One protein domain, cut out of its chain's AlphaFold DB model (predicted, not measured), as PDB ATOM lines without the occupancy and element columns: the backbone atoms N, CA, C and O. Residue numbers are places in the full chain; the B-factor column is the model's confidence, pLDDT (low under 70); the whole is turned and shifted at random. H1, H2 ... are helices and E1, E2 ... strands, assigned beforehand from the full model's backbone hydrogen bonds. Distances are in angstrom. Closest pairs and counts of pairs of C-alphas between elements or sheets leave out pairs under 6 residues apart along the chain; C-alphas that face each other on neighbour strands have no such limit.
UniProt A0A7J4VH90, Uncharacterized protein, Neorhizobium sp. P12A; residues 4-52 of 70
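AT A GLANCE: This is residues 4 to 52 of the 70 residues of an uncharacterized protein of Neorhizobium sp. P12A (UniProt A0A7J4VH90). The model is an open, flat V: helix H1 makes one arm and a long two-stranded hairpin, E3 and E4, makes the other, with the corner at the tight link between H1 and E3. A small second hairpin, E1 and E2, packs on H1 on the side of the V's opening, and the long hairpin reaches away from both. The printed part has 49 residues with one named helix and four named strands, in the order E1, E2, H1, E3, E4; the class is mixed, helices and strands, and each of the two sheets is an antiparallel pair. The whole is loose, with a radius of gyration of the C-alphas of 12.6 A, and the C-alphas span 36 by 25 by 12 A.

HOW THE PARTS SIT: E1, residues 4 to 6, and E2, residues 11 to 14, form a hairpin, antiparallel at 153 degrees between their directions. N 5 and O 12 are 2.8 A apart and N 12 and O 5 are 2.9 A apart, both within hydrogen-bond range. H1, residues 17 to 30, comes closest to E2 at the C-alphas of Ala 14 and Ala 20, 5.0 A apart. Its closest C-alphas to E1 are those of Leu 5 and Ala 20, 5.8 A apart. In H1 every O i to N i+4 pair is within hydrogen-bond range. E3, residues 33 to 39, has 1 pair of C-alphas within 8 A of H1, those of Ile 28 and Val 34, 6.9 A apart. E3 and E4, residues 45 to 51, form the second hairpin, antiparallel at 157 degrees, with N 34 and O 50 at 2.8 A and N 46 and O 38 at 2.8 A within hydrogen-bond range. E1 and E2 are each apart from E3 and E4, and H1 is apart from E4.

IN THESE COORDINATES: E1 begins at C-alpha 4, (247.008, 216.302, 291.764), and is 6.2 A long from first to last C-alpha; E2 is 9.9 A long. H1 runs 19.9 A from C-alpha 17 at (249.547, 211.877, 285.567) to C-alpha 30. E3 is 19.2 A long, and E4 is 19.0 A long, ending at C-alpha 51, (224.583, 217.896, 279.913).

THE WHOLE: The two C-alphas farthest apart are those of Asn 15 and Thr 43, at 35.9 A, and the first and last printed C-alphas, of Tyr 4 and Thr 52, are 24.9 A apart. The printed part has no cut, and its four links between named elements are tight. The mean pLDDT of the printed part is 82.8, and residues 32 and 52 are under 70.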
ATOM      1  N   TYR A   4     248.299 215.622 291.747       84.25
ATOM      2  CA  TYR A   4     247.008 216.302 291.764       84.25
ATOM      3  C   TYR A   4     246.703 216.915 290.403       84.25
ATOM      4  O   TYR A   4     247.449 217.762 289.911       84.25
ATOM      5  N   LEU A   5     245.581 216.513 289.813       85.31
ATOM      6  CA  LEU A   5     245.017 217.155 288.634       85.31
ATOM      7  C   LEU A   5     243.968 218.169 289.085       85.31
ATOM      8  O   LEU A   5     242.929 217.810 289.639       85.31
ATOM      9  N   VAL A   6     244.250 219.445 288.841       84.31
ATOM     10  CA  VAL A   6     243.291 220.530 289.054       84.31
ATOM     11  C   VAL A   6     242.401 220.617 287.822       84.31
ATOM     12  O   VAL A   6     242.880 220.871 286.718       84.31
ATOM     13  N   THR A   7     241.103 220.415 288.007       77.81
ATOM     14  CA  THR A   7     240.087 220.781 287.022       77.81
ATOM     15  C   THR A   7     239.432 222.094 287.444       77.81
ATOM     16  O   THR A   7     239.701 222.632 288.517       77.81
ATOM     17  N   GLN A   8     238.552 222.635 286.605       72.94
ATOM     18  CA  GLN A   8     237.952 223.940 286.860       72.94
ATOM     19  C   GLN A   8     237.145 224.021 288.167       72.94
ATOM     20  O   GLN A   8     237.049 225.099 288.751       72.94
ATOM     21  N   THR A   9     236.588 222.904 288.642       71.69
ATOM     22  CA  THR A   9     235.790 222.860 289.879       71.69
ATOM     23  C   THR A   9     236.204 221.743 290.834       71.69
ATOM     24  O   THR A   9     235.564 221.574 291.871       71.69
ATOM     25  N   SER A  10     237.222 220.944 290.505       78.00
ATOM     26  CA  SER A  10     237.633 219.808 291.331       78.00
ATOM     27  C   SER A  10     239.146 219.654 291.406       78.00
ATOM     28  O   SER A  10     239.889 220.056 290.513       78.00
ATOM     29  N   LEU A  11     239.592 219.040 292.495       85.94
ATOM     30  CA  LEU A  11     240.959 218.582 292.674       85.94
ATOM     31  C   LEU A  11     240.932 217.055 292.699       85.94
ATOM     32  O   LEU A  11     240.241 216.467 293.531       85.94
ATOM     33  N   ILE A  12     241.652 216.424 291.778       87.06
ATOM     34  CA  ILE A  12     241.693 214.968 291.637       87.06
ATOM     35  C   ILE A  12     243.054 214.473 292.104       87.06
ATOM     36  O   ILE A  12     244.072 214.803 291.502       87.06
ATOM     37  N   GLU A  13     243.062 213.659 293.155       90.69
ATOM     38  CA  GLU A  13     244.267 213.019 293.681       90.69
ATOM     39  C   GLU A  13     244.523 211.653 293.018       90.69
ATOM     40  O   GLU A  13     243.620 210.823 292.828       90.69
ATOM     41  N   ALA A  14     245.779 211.413 292.653       91.12
ATOM     42  CA  ALA A  14     246.213 210.238 291.918       91.12
ATOM     43  C   ALA A  14     247.675 209.875 292.202       91.12
ATOM     44  O   ALA A  14     248.438 210.646 292.786       91.12
ATOM     45  N   ASN A  15     248.071 208.683 291.759       89.56
ATOM     46  CA  ASN A  15     249.450 208.216 291.914       89.56
ATOM     47  C   ASN A  15     250.392 208.795 290.845       89.56
ATOM     48  O   ASN A  15     251.576 208.994 291.115       89.56
ATOM     49  N   ASP A  16     249.867 209.071 289.649       91.00
ATOM     50  CA  ASP A  16     250.597 209.631 288.513       91.00
ATOM     51  C   ASP A  16     249.665 210.421 287.573       91.00
ATOM     52  O   ASP A  16     248.445 210.457 287.753       91.00
ATOM     53  N   GLU A  17     250.253 211.060 286.560       88.31
ATOM     54  CA  GLU A  17     249.547 211.877 285.567       88.31
ATOM     55  C   GLU A  17     248.460 211.100 284.806       88.31
ATOM     56  O   GLU A  17     247.373 211.625 284.555       88.31
ATOM     57  N   ARG A  18     248.722 209.836 284.451       91.00
ATOM     58  CA  ARG A  18     247.796 209.017 283.656       91.00
ATOM     59  C   ARG A  18     246.607 208.563 284.492       91.00
ATOM     60  O   ARG A  18     245.483 208.590 283.990       91.00
ATOM     61  N   ASP A  19     246.843 208.174 285.742       90.06
ATOM     62  CA  ASP A  19     245.795 207.840 286.712       90.06
ATOM     63  C   ASP A  19     244.904 209.061 286.986       90.06
ATOM     64  O   ASP A  19     243.676 208.960 286.959       90.06
ATOM     65  N   ALA A  20     245.502 210.245 287.137       89.56
ATOM     66  CA  ALA A  20     244.758 211.489 287.324       89.56
ATOM     67  C   ALA A  20     243.882 211.826 286.110       89.56
ATOM     68  O   ALA A  20     242.693 212.119 286.255       89.56
ATOM     69  N   ALA A  21     244.454 211.732 284.905       87.94
ATOM     70  CA  ALA A  21     243.732 211.968 283.660       87.94
ATOM     71  C   ALA A  21     242.583 210.967 283.471       87.94
ATOM     72  O   ALA A  21     241.479 211.360 283.095       87.94
ATOM     73  N   ARG A  22     242.812 209.681 283.771       88.69
ATOM     74  CA  ARG A  22     241.771 208.647 283.717       88.69
ATOM     75  C   ARG A  22     240.624 208.979 284.669       88.69
ATOM     76  O   ARG A  22     239.490 209.062 284.207       88.69
ATOM     77  N   LYS A  23     240.919 209.248 285.945       88.69
ATOM     78  CA  LYS A  23     239.917 209.613 286.961       88.69
ATOM     79  C   LYS A  23     239.119 210.857 286.574       88.69
ATOM     80  O   LYS A  23     237.902 210.871 286.740       88.69
ATOM     81  N   GLY A  24     239.776 211.876 286.019       86.88
ATOM     82  CA  GLY A  24     239.101 213.082 285.527       86.88
ATOM     83  C   GLY A  24     238.151 212.807 284.368       86.88
ATOM     84  O   GLY A  24     237.013 213.274 284.378       86.88
ATOM     85  N   ILE A  25     238.573 211.997 283.396       84.62
ATOM     86  CA  ILE A  25     237.719 211.602 282.267       84.62
ATOM     87  C   ILE A  25     236.537 210.757 282.747       84.62
ATOM     88  O   ILE A  25     235.414 210.984 282.301       84.62
ATOM     89  N   ASP A  26     236.759 209.812 283.659       85.38
ATOM     90  CA  ASP A  26     235.697 208.958 284.193       85.38
ATOM     91  C   ASP A  26     234.679 209.774 285.000       85.38
ATOM     92  O   ASP A  26     233.473 209.566 284.860       85.38
ATOM     93  N   GLN A  27     235.133 210.769 285.769       82.12
ATOM     94  CA  GLN A  27     234.253 211.721 286.449       82.12
ATOM     95  C   GLN A  27     233.401 212.517 285.452       82.12
ATOM     96  O   GLN A  27     232.196 212.637 285.645       82.12
ATOM     97  N   ILE A  28     233.991 213.015 284.362       80.88
ATOM     98  CA  ILE A  28     233.260 213.757 283.320       80.88
ATOM     99  C   ILE A  28     232.255 212.856 282.589       80.88
ATOM    100  O   ILE A  28     231.149 213.292 282.287       80.88
ATOM    101  N   ARG A  29     232.620 211.601 282.304       78.56
ATOM    102  CA  ARG A  29     231.757 210.641 281.593       78.56
ATOM    103  C   ARG A  29     230.606 210.124 282.446       78.56
ATOM    104  O   ARG A  29     229.529 209.875 281.917       78.56
ATOM    105  N   SER A  30     230.848 209.913 283.737       76.56
ATOM    106  CA  SER A  30     229.822 209.475 284.691       76.56
ATOM    107  C   SER A  30     228.928 210.622 285.151       76.56
ATOM    108  O   SER A  30     227.778 210.390 285.528       76.56
ATOM    109  N   ALA A  31     229.421 211.861 285.105       71.62
ATOM    110  CA  ALA A  31     228.606 213.030 285.356       71.62
ATOM    111  C   ALA A  31     227.542 213.149 284.260       71.62
ATOM    112  O   ALA A  31     227.854 213.306 283.085       71.62
ATOM    113  N   VAL A  32     226.272 213.110 284.666       69.31
ATOM    114  CA  VAL A  32     225.119 213.426 283.803       69.31
ATOM    115  C   VAL A  32     225.176 214.890 283.346       69.31
ATOM    116  O   VAL A  32     224.631 215.260 282.308       69.31
ATOM    117  N   GLN A  33     225.848 215.735 284.130       71.50
ATOM    118  CA  GLN A  33     225.930 217.166 283.916       71.50
ATOM    119  C   GLN A  33     227.239 217.735 284.474       71.50
ATOM    120  O   GLN A  33     227.629 217.421 285.600       71.50
ATOM    121  N   VAL A  34     227.899 218.593 283.696       74.88
ATOM    122  CA  VAL A  34     229.159 219.255 284.047       74.88
ATOM    123  C   VAL A  34     228.970 220.770 283.989       74.88
ATOM    124  O   VAL A  34     228.577 221.322 282.961       74.88
ATOM    125  N   ASN A  35     229.274 221.453 285.092       76.25
ATOM    126  CA  ASN A  35     229.303 222.915 285.144       76.25
ATOM    127  C   ASN A  35     230.656 223.417 284.636       76.25
ATOM    128  O   ASN A  35     231.699 223.032 285.164       76.25
ATOM    129  N   VAL A  36     230.639 224.290 283.633       78.44
ATOM    130  CA  VAL A  36     231.844 224.867 283.029       78.44
ATOM    131  C   VAL A  36     231.761 226.384 283.113       78.44
ATOM    132  O   VAL A  36     230.737 226.978 282.778       78.44
ATOM    133  N   ALA A  37     232.843 227.023 283.548       81.31
ATOM    134  CA  ALA A  37     232.958 228.475 283.528       81.31
ATOM    135  C   ALA A  37     233.816 228.900 282.327       81.31
ATOM    136  O   ALA A  37     235.026 228.692 282.285       81.31
ATOM    137  N   VAL A  38     233.195 229.499 281.320       82.31
ATOM    138  CA  VAL A  38     233.890 230.016 280.141       82.31
ATOM    139  C   VAL A  38     234.226 231.475 280.395       82.31
ATOM    140  O   VAL A  38     233.340 232.324 280.505       82.31
ATOM    141  N   LYS A  39     235.519 231.766 280.509       89.44
ATOM    142  CA  LYS A  39     236.014 233.131 280.647       89.44
ATOM    143  C   LYS A  39     236.328 233.693 279.259       89.44
ATOM    144  O   LYS A  39     237.219 233.173 278.593       89.44
ATOM    145  N   SER A  40     235.584 234.710 278.820       82.81
ATOM    146  CA  SER A  40     235.788 235.355 277.509       82.81
ATOM    147  C   SER A  40     236.866 236.435 277.547       82.81
ATOM    148  O   SER A  40     237.571 236.641 276.566       82.81
ATOM    149  N   ASP A  41     237.004 237.104 278.687       89.50
ATOM    150  CA  ASP A  41     237.949 238.191 278.927       89.50
ATOM    151  C   ASP A  41     238.294 238.257 280.426       89.50
ATOM    152  O   ASP A  41     237.981 237.352 281.196       89.50
ATOM    153  N   GLU A  42     239.005 239.289 280.868       87.12
ATOM    154  CA  GLU A  42     239.466 239.376 282.256       87.12
ATOM    155  C   GLU A  42     238.336 239.608 283.274       87.12
ATOM    156  O   GLU A  42     238.492 239.246 284.442       87.12
ATOM    157  N   THR A  43     237.192 240.148 282.848       87.88
ATOM    158  CA  THR A  43     236.100 240.572 283.737       87.88
ATOM    159  C   THR A  43     234.813 239.766 283.559       87.88
ATOM    160  O   THR A  43     233.955 239.789 284.444       87.88
ATOM    161  N   THR A  44     234.687 239.007 282.472       86.06
ATOM    162  CA  THR A  44     233.458 238.307 282.096       86.06
ATOM    163  C   THR A  44     233.644 236.795 282.146       86.06
ATOM    164  O   THR A  44     234.391 236.194 281.369       86.06
ATOM    165  N   VAL A  45     232.909 236.158 283.063       88.44
ATOM    166  CA  VAL A  45     232.857 234.700 283.221       88.44
ATOM    167  C   VAL A  45     231.419 234.224 283.042       88.44
ATOM    168  O   VAL A  45     230.537 234.556 283.835       88.44
ATOM    169  N   THR A  46     231.188 233.408 282.017       86.06
ATOM    170  CA  THR A  46     229.887 232.787 281.749       86.06
ATOM    171  C   THR A  46     229.868 231.375 282.314       86.06
ATOM    172  O   THR A  46     230.726 230.563 281.981       86.06
ATOM    173  N   HIS A  47     228.879 231.058 283.143       83.06
ATOM    174  CA  HIS A  47     228.691 229.709 283.668       83.06
ATOM    175  C   HIS A  47     227.685 228.976 282.785       83.06
ATOM    176  O   HIS A  47     226.542 229.411 282.655       83.06
ATOM    177  N   ILE A  48     228.122 227.885 282.164       83.00
ATOM    178  CA  ILE A  48     227.284 227.036 281.322       83.00
ATOM    179  C   ILE A  48     227.204 225.638 281.909       83.00
ATOM    180  O   ILE A  48     228.135 225.137 282.541       83.00
ATOM    181  N   VAL A  49     226.067 225.003 281.669       79.56
ATOM    182  CA  VAL A  49     225.782 223.660 282.142       79.56
ATOM    183  C   VAL A  49     225.775 222.732 280.936       79.56
ATOM    184  O   VAL A  49     224.883 222.803 280.092       79.56
ATOM    185  N   VAL A  50     226.792 221.881 280.829       78.62
ATOM    186  CA  VAL A  50     226.925 220.916 279.735       78.62
ATOM    187  C   VAL A  50     226.332 219.597 280.207       78.62
ATOM    188  O   VAL A  50     226.853 218.969 281.123       78.62
ATOM    189  N   THR A  51     225.220 219.185 279.604       75.88
ATOM    190  CA  THR A  51     224.583 217.896 279.913       75.88
ATOM    191  C   THR A  51     225.053 216.870 278.892       75.88
ATOM    192  O   THR A  51     225.006 217.119 277.686       75.88
ATOM    193  N   THR A  52     225.535 215.731 279.366       67.19
ATOM    194  CA  THR A  52     226.026 214.634 278.532       67.19
ATOM    195  C   THR A  52     224.827 213.829 278.047       67.19
ATOM    196  O   THR A  52     224.170 213.139 278.822       67.19
TER     197      THR A  52